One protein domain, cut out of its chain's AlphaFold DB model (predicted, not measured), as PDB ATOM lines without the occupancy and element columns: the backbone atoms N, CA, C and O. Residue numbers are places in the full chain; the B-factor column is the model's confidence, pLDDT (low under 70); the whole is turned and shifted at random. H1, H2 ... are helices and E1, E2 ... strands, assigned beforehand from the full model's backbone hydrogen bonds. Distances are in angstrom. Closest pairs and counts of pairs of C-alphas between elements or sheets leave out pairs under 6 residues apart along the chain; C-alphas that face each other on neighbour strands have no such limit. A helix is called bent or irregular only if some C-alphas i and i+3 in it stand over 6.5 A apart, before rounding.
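Overview. This is residues 392 to 495 and 515 to 548 of the 1129 residues of an uncharacterized protein of Roseivirga pacifica (UniProt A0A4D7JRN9). A strongly twisted wall of seven strands, with the irregular helix H6 over one face and no named helix over the other, fills one end of the longest axis. At the other end H1 to H5 make a loose helical group, where the excursion from E1 through H1 and H2 back to E2 meets the stretch H3, H4, H5. The printed part has 138 residues, in the order E1 H1 H2 E2 E3 E4 E5 H3 H4 H5 E6 H6 E7, and its class is mixed, helices and strands. The sheet is mixed, in the order E1, E2, E6, E7, E5, E4, E3. The whole is compact, with a radius of gyration of the C-alphas of 16.6 A, and spans 52 by 34 by 32 A, only just elongated.

Along the chain. Strand E1, residues 393 to 397, begins at C-alpha 393 (-20.092, 47.466, 73.430). Helices H1, residues 406 to 412, and H2, residues 417 to 420, come before E2, residues 423 to 428. E3, residues 439 to 444, E4, residues 451 to 455, and E5, residues 461 to 466 and 16.8 A long, follow. Next are H3, residues 471 to 474, H4, residues 477 to 480, and H5, residues 483 to 494, 18.0 A long and beginning at C-alpha 483 (-32.996, 36.293, 106.322). E6 is residues 518 to 522, H6 residues 526 to 535. E7, residues 538 to 544, is 19.0 A long and ends at C-alpha 544 (-10.957, 29.354, 77.522).

Arrangement. E1 and E3 are the edge strands. E1 and E2 are antiparallel, with N 394 and O 426 at 2.8 A. The pairing of E2 is staggered: residues 423 to 427 pair with E1, 427 to 428 with E6, parallel, with N 521 and O 427 at 2.8 A. E6 and E7 are antiparallel, N 520 and O 540 at 2.9 A, as are E7 and E5, N 541 and O 465 at 2.8 A. E3, E4 and E5 form a meander, each strand the antiparallel neighbour of the one before, and two hairpins; N 441 and O 453, and N 454 and O 462, are at 2.9 A. H6 is on the sheet at a height of 9.0 A, which makes two layers, helix on one face of a sheet. H6 is irregular, with C-alphas 527 and 530 8.8 A apart. H5 touches H3 with residues 485 to 489 alone, closest C-alphas Pro 471 and Gln 489, 6.6 A. With residues 493 to 494 alone it only just touches H2, with 3 pairs of C-alphas within 8 A, the closest Arg 417 and Ser 493, 5.3 A. H1 is close to H5 but not clearly touching, closest C-alphas Phe 412 and Gln 491, 7.2 A; H4 is likewise close to H3, Glu 472 and Arg 480, 6.3 A. Every O i to N i+4 pair is within hydrogen-bond range in H1, 5 of 8 in H5, and 1 of 6 in H6, beside 4 of 7 O i to N i+3 pairs; H2, H3 and H4 are too short for such a pair.

Size, cuts and confidence. The C-alphas farthest apart are those of Phe 407 and Ala 458, 52.9 A. Residues 496 to 514 are not printed, and C-alphas 495 and 515 are 19.3 A apart across the cut, in the link from H5 to E6. Of the links printed whole, none is long. The mean pLDDT of the printed part is 87.0; residues 445 to 448, 473 to 474 and 476 to 478 are under 70.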
ATOM      1  N   ALA A 392     -21.425  47.063  69.445       90.94
ATOM      2  CA  ALA A 392     -20.148  46.388  69.719       90.94
ATOM      3  C   ALA A 392     -19.798  46.341  71.224       90.94
ATOM      4  O   ALA A 392     -19.093  45.438  71.683       90.94
ATOM      5  N   LYS A 393     -20.290  47.322  71.988       94.56
ATOM      6  CA  LYS A 393     -20.092  47.466  73.430       94.56
ATOM      7  C   LYS A 393     -21.344  48.045  74.097       94.56
ATOM      8  O   LYS A 393     -22.171  48.662  73.424       94.56
ATOM      9  N   VAL A 394     -21.470  47.846  75.406       94.56
ATOM     10  CA  VAL A 394     -22.555  48.347  76.261       94.56
ATOM     11  C   VAL A 394     -21.955  48.906  77.549       94.56
ATOM     12  O   VAL A 394     -21.263  48.181  78.261       94.56
ATOM     13  N   ASP A 395     -22.274  50.158  77.868       93.88
ATOM     14  CA  ASP A 395     -22.041  50.732  79.193       93.88
ATOM     15  C   ASP A 395     -23.115  50.223  80.161       93.88
ATOM     16  O   ASP A 395     -24.315  50.357  79.905       93.88
ATOM     17  N   THR A 396     -22.703  49.559  81.243       93.94
ATOM     18  CA  THR A 396     -23.620  49.061  82.281       93.94
ATOM     19  C   THR A 396     -22.888  48.743  83.588       93.94
ATOM     20  O   THR A 396     -21.662  48.712  83.656       93.94
ATOM     21  N   THR A 397     -23.636  48.493  84.660       92.56
ATOM     22  CA  THR A 397     -23.118  47.985  85.943       92.56
ATOM     23  C   THR A 397     -23.194  46.461  85.993       92.56
ATOM     24  O   THR A 397     -24.129  45.883  85.438       92.56
ATOM     25  N   ILE A 398     -22.322  45.796  86.759       92.69
ATOM     26  CA  ILE A 398     -22.478  44.353  87.021       92.69
ATOM     27  C   ILE A 398     -23.749  44.090  87.842       92.69
ATOM     28  O   ILE A 398     -24.525  43.197  87.501       92.69
ATOM     29  N   THR A 399     -23.961  44.835  88.937       91.69
ATOM     30  CA  THR A 399     -25.171  44.740  89.776       91.69
ATOM     31  C   THR A 399     -25.219  45.817  90.866       91.69
ATOM     32  O   THR A 399     -24.242  46.041  91.578       91.69
ATOM     33  N   ASN A 400     -26.401  46.397  91.098       90.62
ATOM     34  CA  ASN A 400     -26.636  47.361  92.187       90.62
ATOM     35  C   ASN A 400     -27.178  46.705  93.477       90.62
ATOM     36  O   ASN A 400     -27.464  47.379  94.463       90.62
ATOM     37  N   GLN A 401     -27.309  45.373  93.516       90.31
ATOM     38  CA  GLN A 401     -27.953  44.656  94.632       90.31
ATOM     39  C   GLN A 401     -27.221  44.766  95.988       90.31
ATOM     40  O   GLN A 401     -27.807  44.473  97.030       90.31
ATOM     41  N   TYR A 402     -25.935  45.139  95.984       92.44
ATOM     42  CA  TYR A 402     -25.087  45.183  97.182       92.44
ATOM     43  C   TYR A 402     -25.036  46.560  97.859       92.44
ATOM     44  O   TYR A 402     -24.329  46.721  98.864       92.44
ATOM     45  N   GLU A 403     -25.793  47.537  97.350       90.19
ATOM     46  CA  GLU A 403     -25.955  48.842  97.982       90.19
ATOM     47  C   GLU A 403     -26.433  48.715  99.438       90.19
ATOM     48  O   GLU A 403     -27.363  47.980  99.781       90.19
ATOM     49  N   ALA A 404     -25.772  49.445 100.335       91.00
ATOM     50  CA  ALA A 404     -25.937  49.268 101.772       91.00
ATOM     51  C   ALA A 404     -25.849  50.596 102.530       91.00
ATOM     52  O   ALA A 404     -24.947  51.406 102.311       91.00
ATOM     53  N   LYS A 405     -26.760  50.794 103.491       92.12
ATOM     54  CA  LYS A 405     -26.728  51.923 104.438       92.12
ATOM     55  C   LYS A 405     -25.627  51.716 105.492       92.12
ATOM     56  O   LYS A 405     -25.290  50.579 105.820       92.12
ATOM     57  N   LYS A 406     -25.145  52.810 106.101       92.31
ATOM     58  CA  LYS A 406     -24.041  52.830 107.095       92.31
ATOM     59  C   LYS A 406     -24.138  51.758 108.197       92.31
ATOM     60  O   LYS A 406     -23.125  51.185 108.578       92.31
ATOM     61  N   PHE A 407     -25.338  51.457 108.700       91.62
ATOM     62  CA  PHE A 407     -25.523  50.413 109.720       91.62
ATOM     63  C   PHE A 407     -25.247  48.995 109.185       91.62
ATOM     64  O   PHE A 407     -24.545  48.228 109.841       91.62
ATOM     65  N   LYS A 408     -25.725  48.668 107.973       90.88
ATOM     66  CA  LYS A 408     -25.453  47.378 107.314       90.88
ATOM     67  C   LYS A 408     -23.956  47.247 107.011       90.88
ATOM     68  O   LYS A 408     -23.366  46.241 107.384       90.88
ATOM     69  N   ARG A 409     -23.329  48.306 106.473       92.75
ATOM     70  CA  ARG A 409     -21.870  48.387 106.242       92.75
ATOM     71  C   ARG A 409     -21.053  48.154 107.532       92.75
ATOM     72  O   ARG A 409     -20.108  47.375 107.525       92.75
ATOM     73  N   LYS A 410     -21.462  48.709 108.683       94.06
ATOM     74  CA  LYS A 410     -20.802  48.438 109.982       94.06
ATOM     75  C   LYS A 410     -20.916  46.971 110.436       94.06
ATOM     76  O   LYS A 410     -19.970  46.439 111.015       94.06
ATOM     77  N   LEU A 411     -22.062  46.321 110.217       92.31
ATOM     78  CA  LEU A 411     -22.273  44.923 110.622       92.31
ATOM     79  C   LEU A 411     -21.609  43.912 109.679       92.31
ATOM     80  O   LEU A 411     -21.035  42.941 110.167       92.31
ATOM     81  N   PHE A 412     -21.677  44.157 108.369       92.31
ATOM     82  CA  PHE A 412     -21.409  43.189 107.295       92.31
ATOM     83  C   PHE A 412     -20.298  43.604 106.315       92.31
ATOM     84  O   PHE A 412     -20.099  42.929 105.305       92.31
ATOM     85  N   GLY A 413     -19.613  44.716 106.591       94.38
ATOM     86  CA  GLY A 413     -18.468  45.215 105.834       94.38
ATOM     87  C   GLY A 413     -18.806  46.298 104.809       94.38
ATOM     88  O   GLY A 413     -19.902  46.329 104.237       94.38
ATOM     89  N   GLU A 414     -17.839  47.192 104.579       93.38
ATOM     90  CA  GLU A 414     -17.837  48.101 103.426       93.38
ATOM     91  C   GLU A 414     -17.592  47.282 102.149       93.38
ATOM     92  O   GLU A 414     -18.343  47.407 101.180       93.38
ATOM     93  N   ASN A 415     -16.639  46.341 102.220       94.75
ATOM     94  CA  ASN A 415     -16.333  45.342 101.199       94.75
ATOM     95  C   ASN A 415     -16.059  45.987  99.820       94.75
ATOM     96  O   ASN A 415     -15.573  47.114  99.729       94.75
ATOM     97  N   TYR A 416     -16.378  45.284  98.731       95.19
ATOM     98  CA  TYR A 416     -16.273  45.776  97.357       95.19
ATOM     99  C   TYR A 416     -17.584  46.365  96.819       95.19
ATOM    100  O   TYR A 416     -17.717  46.571  95.615       95.19
ATOM    101  N   ARG A 417     -18.568  46.660  97.684       93.44
ATOM    102  CA  ARG A 417     -19.936  47.076  97.298       93.44
ATOM    103  C   ARG A 417     -19.970  48.167  96.234       93.44
ATOM    104  O   ARG A 417     -20.787  48.098  95.329       93.44
ATOM    105  N   GLU A 418     -19.074  49.141  96.350       92.75
ATOM    106  CA  GLU A 418     -19.006  50.291  95.450       92.75
ATOM    107  C   GLU A 418     -18.568  49.897  94.035       92.75
ATOM    108  O   GLU A 418     -19.131  50.420  93.082       92.75
ATOM    109  N   ILE A 419     -17.644  48.937  93.874       93.88
ATOM    110  CA  ILE A 419     -17.125  48.533  92.552       93.88
ATOM    111  C   ILE A 419     -18.047  47.563  91.792       93.88
ATOM    112  O   ILE A 419     -17.943  47.460  90.570       93.88
ATOM    113  N   TRP A 420     -18.987  46.903  92.478       94.19
ATOM    114  CA  TRP A 420     -20.048  46.107  91.839       94.19
ATOM    115  C   TRP A 420     -21.070  46.977  91.076       94.19
ATOM    116  O   TRP A 420     -21.617  46.534  90.063       94.19
ATOM    117  N   SER A 421     -21.285  48.211  91.547       93.25
ATOM    118  CA  SER A 421     -22.217  49.207  90.996       93.25
ATOM    119  C   SER A 421     -21.544  50.295  90.143       93.25
ATOM    120  O   SER A 421     -22.185  51.287  89.807       93.25
ATOM    121  N   VAL A 422     -20.252  50.163  89.811       92.81
ATOM    122  CA  VAL A 422     -19.596  51.074  88.853       92.81
ATOM    123  C   VAL A 422     -20.044  50.720  87.436       92.81
ATOM    124  O   VAL A 422     -20.026  49.551  87.043       92.81
ATOM    125  N   GLU A 423     -20.431  51.738  86.674       93.88
ATOM    126  CA  GLU A 423     -20.714  51.629  85.245       93.88
ATOM    127  C   GLU A 423     -19.400  51.435  84.476       93.88
ATOM    128  O   GLU A 423     -18.441  52.188  84.656       93.88
ATOM    129  N   ASN A 424     -19.334  50.385  83.663       93.06
ATOM    130  CA  ASN A 424     -18.169  50.013  82.870       93.06
ATOM    131  C   ASN A 424     -18.603  49.647  81.449       93.06
ATOM    132  O   ASN A 424     -19.705  49.140  81.231       93.06
ATOM    133  N   GLU A 425     -17.702  49.878  80.501       94.62
ATOM    134  CA  GLU A 425     -17.889  49.553  79.093       94.62
ATOM    135  C   GLU A 425     -17.550  48.064  78.867       94.62
ATOM    136  O   GLU A 425     -16.391  47.659  78.962       94.62
ATOM    137  N   PHE A 426     -18.550  47.228  78.576       95.44
ATOM    138  CA  PHE A 426     -18.361  45.797  78.303       95.44
ATOM    139  C   PHE A 426     -18.534  45.489  76.815       95.44
ATOM    140  O   PHE A 426     -19.473  45.966  76.176       95.44
ATOM    141  N   ARG A 427     -17.674  44.630  76.256       96.19
ATOM    142  CA  ARG A 427     -17.851  44.106  74.893       96.19
ATOM    143  C   ARG A 427     -19.083  43.203  74.829       96.19
ATOM    144  O   ARG A 427     -19.290  42.380  75.720       96.19
ATOM    145  N   VAL A 428     -19.882  43.324  73.770       95.88
ATOM    146  CA  VAL A 428     -21.027  42.428  73.556       95.88
ATOM    147  C   VAL A 428     -20.566  41.113  72.927       95.88
ATOM    148  O   VAL A 428     -19.789  41.103  71.971       95.88
ATOM    149  N   LEU A 429     -21.052  39.997  73.472       95.06
ATOM    150  CA  LEU A 429     -20.787  38.649  72.981       95.06
ATOM    151  C   LEU A 429     -21.933  38.181  72.066       95.06
ATOM    152  O   LEU A 429     -22.947  37.673  72.547       95.06
ATOM    153  N   ASP A 430     -21.784  38.331  70.747       92.69
ATOM    154  CA  ASP A 430     -22.703  37.704  69.788       92.69
ATOM    155  C   ASP A 430     -22.351  36.216  69.623       92.69
ATOM    156  O   ASP A 430     -21.295  35.865  69.102       92.69
ATOM    157  N   ILE A 431     -23.248  35.322  70.052       90.81
ATOM    158  CA  ILE A 431     -22.982  33.876  70.056       90.81
ATOM    159  C   ILE A 431     -22.938  33.236  68.651       90.81
ATOM    160  O   ILE A 431     -22.333  32.178  68.496       90.81
ATOM    161  N   LYS A 432     -23.546  33.848  67.620       89.88
ATOM    162  CA  LYS A 432     -23.492  33.361  66.226       89.88
ATOM    163  C   LYS A 432     -22.241  33.853  65.481       89.88
ATOM    164  O   LYS A 432     -21.844  33.194  64.526       89.88
ATOM    165  N   GLU A 433     -21.627  34.962  65.894       88.62
ATOM    166  CA  GLU A 433     -20.438  35.535  65.236       88.62
ATOM    167  C   GLU A 433     -19.118  35.234  65.971       88.62
ATOM    168  O   GLU A 433     -18.091  34.981  65.334       88.62
ATOM    169  N   GLU A 434     -19.125  35.219  67.309       91.25
ATOM    170  CA  GLU A 434     -17.935  34.973  68.133       91.25
ATOM    171  C   GLU A 434     -17.289  33.617  67.794       91.25
ATOM    172  O   GLU A 434     -17.970  32.600  67.668       91.25
ATOM    173  N   LYS A 435     -15.958  33.610  67.615       90.19
ATOM    174  CA  LYS A 435     -15.148  32.453  67.169       90.19
ATOM    175  C   LYS A 435     -15.713  31.673  65.959       90.19
ATOM    176  O   LYS A 435     -15.418  30.493  65.803       90.19
ATOM    177  N   GLY A 436     -16.487  32.321  65.081       86.00
ATOM    178  CA  GLY A 436     -17.111  31.667  63.921       86.00
ATOM    179  C   GLY A 436     -18.431  30.945  64.223       86.00
ATOM    180  O   GLY A 436     -18.887  30.154  63.398       86.00
ATOM    181  N   GLY A 437     -19.040  31.219  65.380       89.88
ATOM    182  CA  GLY A 437     -20.308  30.653  65.832       89.88
ATOM    183  C   GLY A 437     -20.111  29.671  66.980       89.88
ATOM    184  O   GLY A 437     -19.805  28.498  66.767       89.88
ATOM    185  N   LEU A 438     -20.335  30.144  68.206       93.25
ATOM    186  CA  LEU A 438     -20.273  29.327  69.413       93.25
ATOM    187  C   LEU A 438     -21.547  28.489  69.567       93.25
ATOM    188  O   LEU A 438     -22.670  28.992  69.633       93.25
ATOM    189  N   LYS A 439     -21.375  27.179  69.712       91.12
ATOM    190  CA  LYS A 439     -22.448  26.241  70.031       91.12
ATOM    191  C   LYS A 439     -22.532  26.039  71.540       91.12
ATOM    192  O   LYS A 439     -21.534  25.741  72.192       91.12
ATOM    193  N   ILE A 440     -23.738  26.127  72.102       89.25
ATOM    194  CA  ILE A 440     -23.972  25.741  73.498       89.25
ATOM    195  C   ILE A 440     -23.935  24.211  73.588       89.25
ATOM    196  O   ILE A 440     -24.803  23.530  73.039       89.25
ATOM    197  N   VAL A 441     -22.927  23.674  74.276       85.12
ATOM    198  CA  VAL A 441     -22.767  22.230  74.512       85.12
ATOM    199  C   VAL A 441     -23.708  21.779  75.624       85.12
ATOM    200  O   VAL A 441     -24.452  20.816  75.457       85.12
ATOM    201  N   LYS A 442     -23.668  22.483  76.763       78.00
ATOM    202  CA  LYS A 442     -24.574  22.291  77.901       78.00
ATOM    203  C   LYS A 442     -24.531  23.474  78.868       78.00
ATOM    204  O   LYS A 442     -23.539  24.206  78.932       78.00
ATOM    205  N   ARG A 443     -25.578  23.594  79.682       81.50
ATOM    206  CA  ARG A 443     -25.569  24.376  80.924       81.50
ATOM    207  C   ARG A 443     -24.686  23.690  81.971       81.50
ATOM    208  O   ARG A 443     -24.723  22.472  82.121       81.50
ATOM    209  N   GLY A 444     -23.921  24.489  82.699       74.50
ATOM    210  CA  GLY A 444     -23.254  24.142  83.947       74.50
ATOM    211  C   GLY A 444     -23.556  25.202  85.008       74.50
ATOM    212  O   GLY A 444     -24.521  25.963  84.890       74.50
ATOM    213  N   GLY A 445     -22.713  25.256  86.033       65.00
ATOM    214  CA  GLY A 445     -22.830  26.207  87.135       65.00
ATOM    215  C   GLY A 445     -22.911  25.483  88.470       65.00
ATOM    216  O   GLY A 445     -23.615  24.482  88.587       65.00
ATOM    217  N   GLY A 446     -22.144  25.962  89.449       62.38
ATOM    218  CA  GLY A 446     -22.168  25.431  90.810       62.38
ATOM    219  C   GLY A 446     -23.271  26.075  91.650       62.38
ATOM    220  O   GLY A 446     -24.130  26.795  91.148       62.38
ATOM    221  N   GLN A 447     -23.192  25.901  92.969       58.56
ATOM    222  CA  GLN A 447     -24.204  26.391  93.915       58.56
ATOM    223  C   GLN A 447     -24.384  27.924  93.965       58.56
ATOM    224  O   GLN A 447     -25.297  28.395  94.642       58.56
ATOM    225  N   GLN A 448     -23.500  28.689  93.311       57.66
ATOM    226  CA  GLN A 448     -23.482  30.156  93.319       57.66
ATOM    227  C   GLN A 448     -23.412  30.800  91.926       57.66
ATOM    228  O   GLN A 448     -23.535  32.018  91.828       57.66
ATOM    229  N   THR A 449     -23.190  30.053  90.842       71.06
ATOM    230  CA  THR A 449     -22.966  30.621  89.498       71.06
ATOM    231  C   THR A 449     -23.796  29.903  88.451       71.06
ATOM    232  O   THR A 449     -24.006  28.698  88.519       71.06
ATOM    233  N   LYS A 450     -24.224  30.644  87.430       85.38
ATOM    234  CA  LYS A 450     -24.749  30.070  86.190       85.38
ATOM    235  C   LYS A 450     -23.614  30.028  85.177       85.38
ATOM    236  O   LYS A 450     -22.931  31.041  85.014       85.38
ATOM    237  N   SER A 451     -23.417  28.920  84.466       88.44
ATOM    238  CA  SER A 451     -22.457  28.904  83.359       88.44
ATOM    239  C   SER A 451     -22.928  28.125  82.135       88.44
ATOM    240  O   SER A 451     -23.767  27.230  82.223       88.44
ATOM    241  N   LEU A 452     -22.393  28.481  80.968       90.75
ATOM    242  CA  LEU A 452     -22.540  27.724  79.725       90.75
ATOM    243  C   LEU A 452     -21.175  27.173  79.311       90.75
ATOM    244  O   LEU A 452     -20.179  27.902  79.324       90.75
ATOM    245  N   ARG A 453     -21.138  25.895  78.914       90.38
ATOM    246  CA  ARG A 453     -20.025  25.320  78.147       90.38
ATOM    247  C   ARG A 453     -20.301  25.613  76.679       90.38
ATOM    248  O   ARG A 453     -21.303  25.136  76.138       90.38
ATOM    249  N   LEU A 454     -19.435  26.409  76.072       92.75
ATOM    250  CA  LEU A 454     -19.500  26.806  74.670       92.75
ATOM    251  C   LEU A 454     -18.382  26.106  73.896       92.75
ATOM    252  O   LEU A 454     -17.340  25.788  74.468       92.75
ATOM    253  N   GLU A 455     -18.596  25.864  72.611       92.00
ATOM    254  CA  GLU A 455     -17.647  25.198  71.717       92.00
ATOM    255  C   GLU A 455     -17.665  25.895  70.357       92.00
ATOM    256  O   GLU A 455     -18.743  26.186  69.837       92.00
ATOM    257  N   ASP A 456     -16.490  26.213  69.814       90.56
ATOM    258  CA  ASP A 456     -16.360  26.826  68.489       90.56
ATOM    259  C   ASP A 456     -16.356  25.784  67.357       90.56
ATOM    260  O   ASP A 456     -16.382  24.571  67.582       90.56
ATOM    261  N   SER A 457     -16.301  26.248  66.106       87.00
ATOM    262  CA  SER A 457     -16.268  25.368  64.930       87.00
ATOM    263  C   SER A 457     -15.020  24.476  64.829       87.00
ATOM    264  O   SER A 457     -14.997  23.570  64.000       87.00
ATOM    265  N   ALA A 458     -13.981  24.738  65.629       83.88
ATOM    266  CA  ALA A 458     -12.758  23.946  65.710       83.88
ATOM    267  C   ALA A 458     -12.747  22.986  66.918       83.88
ATOM    268  O   ALA A 458     -11.743  22.315  67.146       83.88
ATOM    269  N   GLY A 459     -13.835  22.915  67.695       83.38
ATOM    270  CA  GLY A 459     -13.925  22.097  68.908       83.38
ATOM    271  C   GLY A 459     -13.251  22.717  70.139       83.38
ATOM    272  O   GLY A 459     -13.200  22.082  71.192       83.38
ATOM    273  N   THR A 460     -12.746  23.955  70.057       85.25
ATOM    274  CA  THR A 460     -12.166  24.629  71.225       85.25
ATOM    275  C   THR A 460     -13.276  25.059  72.168       85.25
ATOM    276  O   THR A 460     -14.251  25.700  71.769       85.25
ATOM    277  N   GLN A 461     -13.115  24.726  73.448       88.31
ATOM    278  CA  GLN A 461     -14.142  24.968  74.450       88.31
ATOM    279  C   GLN A 461     -13.870  26.184  75.327       88.31
ATOM    280  O   GLN A 461     -12.765  26.415  75.831       88.31
ATOM    281  N   TYR A 462     -14.950  26.911  75.574       91.00
ATOM    282  CA  TYR A 462     -15.000  28.130  76.359       91.00
ATOM    283  C   TYR A 462     -16.019  27.983  77.491       91.00
ATOM    284  O   TYR A 462     -16.972  27.200  77.411       91.00
ATOM    285  N   VAL A 463     -15.816  28.744  78.560       91.69
ATOM    286  CA  VAL A 463     -16.766  28.882  79.663       91.69
ATOM    287  C   VAL A 463     -17.274  30.314  79.666       91.69
ATOM    288  O   VAL A 463     -16.491  31.257  79.609       91.69
ATOM    289  N   LEU A 464     -18.594  30.456  79.766       93.00
ATOM    290  CA  LEU A 464     -19.255  31.724  80.036       93.00
ATOM    291  C   LEU A 464     -19.907  31.628  81.421       93.00
ATOM    292  O   LEU A 464     -20.893  30.908  81.572       93.00
ATOM    293  N   ARG A 465     -19.339  32.280  82.443       92.25
ATOM    294  CA  ARG A 465     -19.745  32.174  83.864       92.25
ATOM    295  C   ARG A 465     -20.314  33.500  84.365       92.25
ATOM    296  O   ARG A 465     -19.699  34.539  84.157       92.25
ATOM    297  N   SER A 466     -21.467  33.491  85.035       92.25
ATOM    298  CA  SER A 466     -22.061  34.720  85.575       92.25
ATOM    299  C   SER A 466     -21.148  35.353  86.631       92.25
ATOM    300  O   SER A 466     -20.734  34.681  87.579       92.25
ATOM    301  N   VAL A 467     -20.846  36.650  86.489       91.19
ATOM    302  CA  VAL A 467     -20.105  37.388  87.532       91.19
ATOM    303  C   VAL A 467     -21.005  37.603  88.746       91.19
ATOM    304  O   VAL A 467     -20.593  37.396  89.885       91.19
ATOM    305  N   ASN A 468     -22.272  37.945  88.491       87.50
ATOM    306  CA  ASN A 468     -23.308  37.940  89.513       87.50
ATOM    307  C   ASN A 468     -23.540  36.507  90.042       87.50
ATOM    308  O   ASN A 468     -23.511  35.539  89.271       87.50
ATOM    309  N   LYS A 469     -23.766  36.387  91.353       84.75
ATOM    310  CA  LYS A 469     -23.885  35.120  92.077       84.75
ATOM    311  C   LYS A 469     -25.311  34.902  92.592       84.75
ATOM    312  O   LYS A 469     -25.980  35.843  93.021       84.75
ATOM    313  N   PHE A 470     -25.733  33.641  92.569       81.19
ATOM    314  CA  PHE A 470     -27.075  33.153  92.895       81.19
ATOM    315  C   PHE A 470     -26.954  31.980  93.891       81.19
ATOM    316  O   PHE A 470     -26.946  30.820  93.478       81.19
ATOM    317  N   PRO A 471     -26.748  32.255  95.194       73.81
ATOM    318  CA  PRO A 471     -26.411  31.275  96.220       73.81
ATOM    319  C   PRO A 471     -27.631  30.504  96.746       73.81
ATOM    320  O   PRO A 471     -27.508  29.795  97.741       73.81
ATOM    321  N   GLU A 472     -28.817  30.629  96.140       72.06
ATOM    322  CA  GLU A 472     -30.020  29.909  96.571       72.06
ATOM    323  C   GLU A 472     -29.769  28.404  96.718       72.06
ATOM    324  O   GLU A 472     -30.191  27.810  97.711       72.06
ATOM    325  N   SER A 473     -29.042  27.800  95.775       64.19
ATOM    326  CA  SER A 473     -28.700  26.377  95.812       64.19
ATOM    327  C   SER A 473     -27.717  26.021  96.936       64.19
ATOM    328  O   SER A 473     -27.816  24.919  97.469       64.19
ATOM    329  N   ALA A 474     -26.847  26.951  97.357       63.53
ATOM    330  CA  ALA A 474     -25.906  26.776  98.474       63.53
ATOM    331  C   ALA A 474     -26.579  26.801  99.859       63.53
ATOM    332  O   ALA A 474     -25.994  26.395 100.865       63.53
ATOM    333  N   ILE A 475     -27.810  27.310  99.941       70.62
ATOM    334  CA  ILE A 475     -28.539  27.469 101.198       70.62
ATOM    335  C   ILE A 475     -29.488  26.275 101.382       70.62
ATOM    336  O   ILE A 475     -30.256  25.969 100.465       70.62
ATOM    337  N   PRO A 476     -29.509  25.611 102.557       65.56
ATOM    338  CA  PRO A 476     -30.486  24.564 102.854       65.56
ATOM    339  C   PRO A 476     -31.917  25.061 102.626       65.56
ATOM    340  O   PRO A 476     -32.248  26.160 103.061       65.56
ATOM    341  N   GLU A 477     -32.791  24.260 102.004       63.94
ATOM    342  CA  GLU A 477     -34.141  24.696 101.589       63.94
ATOM    343  C   GLU A 477     -34.932  25.379 102.721       63.94
ATOM    344  O   GLU A 477     -35.559  26.416 102.521       63.94
ATOM    345  N   VAL A 478     -34.811  24.857 103.948       57.84
ATOM    346  CA  VAL A 478     -35.456  25.401 105.158       57.84
ATOM    347  C   VAL A 478     -35.003  26.815 105.555       57.84
ATOM    348  O   VAL A 478     -35.660  27.435 106.386       57.84
ATOM    349  N   LEU A 479     -33.900  27.314 104.988       70.81
ATOM    350  CA  LEU A 479     -33.335  28.647 105.212       70.81
ATOM    351  C   LEU A 479     -33.466  29.582 103.994       70.81
ATOM    352  O   LEU A 479     -33.251  30.784 104.152       70.81
ATOM    353  N   ARG A 480     -33.828  29.080 102.802       75.69
ATOM    354  CA  ARG A 480     -33.915  29.889 101.563       75.69
ATOM    355  C   ARG A 480     -34.971  30.992 101.636       75.69
ATOM    356  O   ARG A 480     -34.744  32.083 101.133       75.69
ATOM    357  N   GLU A 481     -36.080  30.717 102.318       73.88
ATOM    358  CA  GLU A 481     -37.184  31.656 102.576       73.88
ATOM    359  C   GLU A 481     -36.980  32.454 103.886       73.88
ATOM    360  O   GLU A 481     -37.936  32.816 104.573       73.88
ATOM    361  N   THR A 482     -35.726  32.670 104.302       77.19
ATOM    362  CA  THR A 482     -35.380  33.367 105.552       77.19
ATOM    363  C   THR A 482     -34.298  34.421 105.321       77.19
ATOM    364  O   THR A 482     -33.600  34.396 104.310       77.19
ATOM    365  N   VAL A 483     -34.075  35.283 106.319       78.56
ATOM    366  CA  VAL A 483     -32.996  36.293 106.322       78.56
ATOM    367  C   VAL A 483     -31.591  35.717 106.089       78.56
ATOM    368  O   VAL A 483     -30.679  36.465 105.748       78.56
ATOM    369  N   ALA A 484     -31.394  34.400 106.237       76.69
ATOM    370  CA  ALA A 484     -30.144  33.742 105.866       76.69
ATOM    371  C   ALA A 484     -29.818  33.922 104.373       76.69
ATOM    372  O   ALA A 484     -28.653  34.136 104.044       76.69
ATOM    373  N   LYS A 485     -30.827  33.915 103.485       81.56
ATOM    374  CA  LYS A 485     -30.638  34.209 102.057       81.56
ATOM    375  C   LYS A 485     -30.087  35.611 101.843       81.56
ATOM    376  O   LYS A 485     -29.068  35.759 101.178       81.56
ATOM    377  N   ASP A 486     -30.708  36.614 102.454       81.62
ATOM    378  CA  ASP A 486     -30.284  38.008 102.303       81.62
ATOM    379  C   ASP A 486     -28.878  38.250 102.867       81.62
ATOM    380  O   ASP A 486     -28.127  39.046 102.311       81.62
ATOM    381  N   ILE A 487     -28.504  37.560 103.951       84.00
ATOM    382  CA  ILE A 487     -27.160  37.640 104.540       84.00
ATOM    383  C   ILE A 487     -26.123  36.984 103.621       84.00
ATOM    384  O   ILE A 487     -25.099  37.601 103.344       84.00
ATOM    385  N   VAL A 488     -26.374  35.769 103.122       85.12
ATOM    386  CA  VAL A 488     -25.442  35.079 102.212       85.12
ATOM    387  C   VAL A 488     -25.309  35.838 100.888       85.12
ATOM    388  O   VAL A 488     -24.186  36.034 100.430       85.12
ATOM    389  N   GLN A 489     -26.414  36.353 100.327       88.56
ATOM    390  CA  GLN A 489     -26.372  37.239  99.159       88.56
ATOM    391  C   GLN A 489     -25.495  38.458  99.443       88.56
ATOM    392  O   GLN A 489     -24.573  38.758  98.695       88.56
ATOM    393  N   ASP A 490     -25.740  39.148 100.558       88.94
ATOM    394  CA  ASP A 490     -25.006  40.356 100.924       88.94
ATOM    395  C   ASP A 490     -23.497  40.131 101.112       88.94
ATOM    396  O   ASP A 490     -22.707  41.033 100.823       88.94
ATOM    397  N   GLN A 491     -23.087  38.946 101.568       90.94
ATOM    398  CA  GLN A 491     -21.677  38.606 101.759       90.94
ATOM    399  C   GLN A 491     -20.913  38.341 100.457       90.94
ATOM    400  O   GLN A 491     -19.697  38.487 100.462       90.94
ATOM    401  N   ILE A 492     -21.573  38.104  99.319       91.50
ATOM    402  CA  ILE A 492     -20.881  38.065  98.012       91.50
ATOM    403  C   ILE A 492     -20.231  39.418  97.673       91.50
ATOM    404  O   ILE A 492     -19.240  39.468  96.948       91.50
ATOM    405  N   SER A 493     -20.701  40.523  98.269       94.12
ATOM    406  CA  SER A 493     -20.040  41.829  98.144       94.12
ATOM    407  C   SER A 493     -18.580  41.851  98.625       94.12
ATOM    408  O   SER A 493     -17.868  42.803  98.303       94.12
ATOM    409  N   ALA A 494     -18.138  40.845  99.389       94.50
ATOM    410  CA  ALA A 494     -16.760  40.652  99.836       94.50
ATOM    411  C   ALA A 494     -15.823  40.029  98.785       94.50
ATOM    412  O   ALA A 494     -14.610  40.208  98.894       94.50
ATOM    413  N   SER A 495     -16.348  39.366  97.750       94.19
ATOM    414  CA  SER A 495     -15.561  38.943  96.583       94.19
ATOM    415  C   SER A 495     -15.344  40.136  95.640       94.19
ATOM    416  O   SER A 495     -16.218  41.000  95.501       94.19
ATOM    417  N   ALA A 515      -5.643  30.983  82.222       88.75
ATOM    418  CA  ALA A 515      -6.522  31.547  81.206       88.75
ATOM    419  C   ALA A 515      -6.254  33.051  81.037       88.75
ATOM    420  O   ALA A 515      -5.689  33.692  81.922       88.75
ATOM    421  N   GLU A 516      -6.698  33.614  79.917       90.81
ATOM    422  CA  GLU A 516      -6.847  35.060  79.731       90.81
ATOM    423  C   GLU A 516      -8.353  35.372  79.769       90.81
ATOM    424  O   GLU A 516      -9.043  35.142  78.769       90.81
ATOM    425  N   PRO A 517      -8.903  35.759  80.935       93.75
ATOM    426  CA  PRO A 517     -10.328  36.011  81.091       93.75
ATOM    427  C   PRO A 517     -10.724  37.410  80.610       93.75
ATOM    428  O   PRO A 517     -10.015  38.390  80.829       93.75
ATOM    429  N   GLU A 518     -11.916  37.514  80.029       95.00
ATOM    430  CA  GLU A 518     -12.546  38.768  79.609       95.00
ATOM    431  C   GLU A 518     -13.910  38.929  80.302       95.00
ATOM    432  O   GLU A 518     -14.618  37.944  80.523       95.00
ATOM    433  N   LEU A 519     -14.313  40.162  80.631       95.62
ATOM    434  CA  LEU A 519     -15.694  40.455  81.026       95.62
ATOM    435  C   LEU A 519     -16.504  40.920  79.814       95.62
ATOM    436  O   LEU A 519     -16.182  41.932  79.192       95.62
ATOM    437  N   VAL A 520     -17.581  40.199  79.513       96.38
ATOM    438  CA  VAL A 520     -18.439  40.436  78.344       96.38
ATOM    439  C   VAL A 520     -19.908  40.554  78.739       96.38
ATOM    440  O   VAL A 520     -20.358  39.961  79.722       96.38
ATOM    441  N   TRP A 521     -20.679  41.293  77.947       96.38
ATOM    442  CA  TRP A 521     -22.133  41.373  78.058       96.38
ATOM    443  C   TRP A 521     -22.796  40.367  77.113       96.38
ATOM    444  O   TRP A 521     -22.580  40.418  75.900       96.38
ATOM    445  N   LEU A 522     -23.632  39.474  77.647       95.31
ATOM    446  CA  LEU A 522     -24.454  38.573  76.836       95.31
ATOM    447  C   LEU A 522     -25.848  39.200  76.630       95.31
ATOM    448  O   LEU A 522     -26.576  39.376  77.613       95.31
ATOM    449  N   PRO A 523     -26.260  39.536  75.392       93.19
ATOM    450  CA  PRO A 523     -27.577  40.111  75.130       93.19
ATOM    451  C   PRO A 523     -28.696  39.067  75.289       93.19
ATOM    452  O   PRO A 523     -28.451  37.860  75.290       93.19
ATOM    453  N   GLU A 524     -29.952  39.514  75.407       90.56
ATOM    454  CA  GLU A 524     -31.122  38.619  75.446       90.56
ATOM    455  C   GLU A 524     -31.464  38.075  74.044       90.56
ATOM    456  O   GLU A 524     -32.459  38.431  73.414       90.56
ATOM    457  N   ASP A 525     -30.597  37.199  73.542       87.88
ATOM    458  CA  ASP A 525     -30.607  36.688  72.174       87.88
ATOM    459  C   ASP A 525     -31.451  35.398  72.016       87.88
ATOM    460  O   ASP A 525     -31.179  34.398  72.687       87.88
ATOM    461  N   PRO A 526     -32.431  35.354  71.087       84.81
ATOM    462  CA  PRO A 526     -33.173  34.140  70.729       84.81
ATOM    463  C   PRO A 526     -32.308  32.935  70.320       84.81
ATOM    464  O   PRO A 526     -32.757  31.797  70.463       84.81
ATOM    465  N   ALA A 527     -31.073  33.135  69.842       85.44
ATOM    466  CA  ALA A 527     -30.158  32.032  69.527       85.44
ATOM    467  C   ALA A 527     -29.667  31.264  70.772       85.44
ATOM    468  O   ALA A 527     -29.222  30.125  70.643       85.44
ATOM    469  N   LEU A 528     -29.830  31.823  71.979       85.50
ATOM    470  CA  LEU A 528     -29.652  31.093  73.243       85.50
ATOM    471  C   LEU A 528     -30.740  30.024  73.463       85.50
ATOM    472  O   LEU A 528     -30.608  29.174  74.346       85.50
ATOM    473  N   GLY A 529     -31.828  30.054  72.684       82.56
ATOM    474  CA  GLY A 529     -32.906  29.072  72.726       82.56
ATOM    475  C   GLY A 529     -33.504  28.931  74.126       82.56
ATOM    476  O   GLY A 529     -33.999  29.892  74.713       82.56
ATOM    477  N   ILE A 530     -33.438  27.722  74.691       75.06
ATOM    478  CA  ILE A 530     -33.973  27.436  76.033       75.06
ATOM    479  C   ILE A 530     -33.250  28.195  77.158       75.06
ATOM    480  O   ILE A 530     -33.830  28.382  78.225       75.06
ATOM    481  N   TYR A 531     -32.022  28.660  76.917       85.38
ATOM    482  CA  TYR A 531     -31.194  29.352  77.905       85.38
ATOM    483  C   TYR A 531     -31.421  30.875  77.926       85.38
ATOM    484  O   TYR A 531     -30.987  31.532  78.873       85.38
ATOM    485  N   GLN A 532     -32.143  31.440  76.944       86.56
ATOM    486  CA  GLN A 532     -32.340  32.890  76.777       86.56
ATOM    487  C   GLN A 532     -32.811  33.577  78.069       86.56
ATOM    488  O   GLN A 532     -32.178  34.524  78.524       86.56
ATOM    489  N   LYS A 533     -33.862  33.058  78.714       84.88
ATOM    490  CA  LYS A 533     -34.427  33.643  79.947       84.88
ATOM    491  C   LYS A 533     -33.540  33.514  81.186       84.88
ATOM    492  O   LYS A 533     -33.808  34.166  82.191       84.88
ATOM    493  N   GLU A 534     -32.563  32.612  81.168       82.81
ATOM    494  CA  GLU A 534     -31.695  32.370  82.320       82.81
ATOM    495  C   GLU A 534     -30.365  33.131  82.222       82.81
ATOM    496  O   GLU A 534     -29.814  33.498  83.267       82.81
ATOM    497  N   PHE A 535     -29.886  33.357  80.991       89.88
ATOM    498  CA  PHE A 535     -28.564  33.906  80.681       89.88
ATOM    499  C   PHE A 535     -28.575  35.256  79.940       89.88
ATOM    500  O   PHE A 535     -27.582  35.973  79.982       89.88
ATOM    501  N   GLY A 536     -29.658  35.618  79.255       91.69
ATOM    502  CA  GLY A 536     -29.736  36.878  78.516       91.69
ATOM    503  C   GLY A 536     -29.735  38.105  79.430       91.69
ATOM    504  O   GLY A 536     -30.398  38.111  80.466       91.69
ATOM    505  N   GLY A 537     -29.023  39.158  79.023       92.00
ATOM    506  CA  GLY A 537     -29.019  40.455  79.701       92.00
ATOM    507  C   GLY A 537     -28.148  40.504  80.960       92.00
ATOM    508  O   GLY A 537     -28.606  40.982  81.998       92.00
ATOM    509  N   GLY A 538     -26.907  40.010  80.890       93.12
ATOM    510  CA  GLY A 538     -25.989  40.009  82.035       93.12
ATOM    511  C   GLY A 538     -24.506  40.105  81.670       93.12
ATOM    512  O   GLY A 538     -24.117  39.868  80.526       93.12
ATOM    513  N   VAL A 539     -23.677  40.427  82.672       95.25
ATOM    514  CA  VAL A 539     -22.207  40.405  82.579       95.25
ATOM    515  C   VAL A 539     -21.670  39.025  82.968       95.25
ATOM    516  O   VAL A 539     -22.013  38.471  84.021       95.25
ATOM    517  N   TYR A 540     -20.788  38.493  82.127       95.06
ATOM    518  CA  TYR A 540     -20.191  37.170  82.245       95.06
ATOM    519  C   TYR A 540     -18.668  37.237  82.139       95.06
ATOM    520  O   TYR A 540     -18.127  38.007  81.350       95.06
ATOM    521  N   LEU A 541     -17.988  36.380  82.897       94.62
ATOM    522  CA  LEU A 541     -16.594  36.028  82.660       94.62
ATOM    523  C   LEU A 541     -16.554  35.046  81.483       94.62
ATOM    524  O   LEU A 541     -17.158  33.971  81.562       94.62
ATOM    525  N   PHE A 542     -15.877  35.427  80.406       94.88
ATOM    526  CA  PHE A 542     -15.623  34.600  79.234       94.88
ATOM    527  C   PHE A 542     -14.147  34.209  79.210       94.88
ATOM    528  O   PHE A 542     -13.267  35.065  79.183       94.88
ATOM    529  N   GLU A 543     -13.873  32.909  79.250       92.56
ATOM    530  CA  GLU A 543     -12.510  32.378  79.278       92.56
ATOM    531  C   GLU A 543     -12.421  31.044  78.526       92.56
ATOM    532  O   GLU A 543     -13.406  30.308  78.387       92.56
ATOM    533  N   LYS A 544     -11.224  30.702  78.039       88.81
ATOM    534  CA  LYS A 544     -10.957  29.354  77.522       88.81
ATOM    535  C   LYS A 544     -11.045  28.357  78.683       88.81
ATOM    536  O   LYS A 544     -10.413  28.558  79.715       88.81
ATOM    537  N   ARG A 545     -11.803  27.269  78.504       83.88
ATOM    538  CA  ARG A 545     -12.133  26.304  79.575       83.88
ATOM    539  C   ARG A 545     -10.906  25.617  80.186       83.88
ATOM    540  O   ARG A 545     -10.901  25.304  81.376       83.88
ATOM    541  N   GLU A 546      -9.918  25.353  79.341       80.12
ATOM    542  CA  GLU A 546      -8.684  24.628  79.632       80.12
ATOM    543  C   GLU A 546      -7.525  25.358  78.912       80.12
ATOM    544  O   GLU A 546      -7.376  25.240  77.687       80.12
ATOM    545  N   PRO A 547      -6.767  26.217  79.624       75.81
ATOM    546  CA  PRO A 547      -5.628  26.933  79.058       75.81
ATOM    547  C   PRO A 547      -4.427  26.004  78.880       75.81
ATOM    548  O   PRO A 547      -4.187  25.120  79.700       75.81
ATOM    549  N   LYS A 548      -3.678  26.213  77.792       71.00
ATOM    550  CA  LYS A 548      -2.717  25.239  77.269       71.00
ATOM    551  C   LYS A 548      -1.282  25.513  77.740       71.00
ATOM    552  O   LYS A 548      -0.723  26.514  77.295       71.00
TER     553      LYS A 548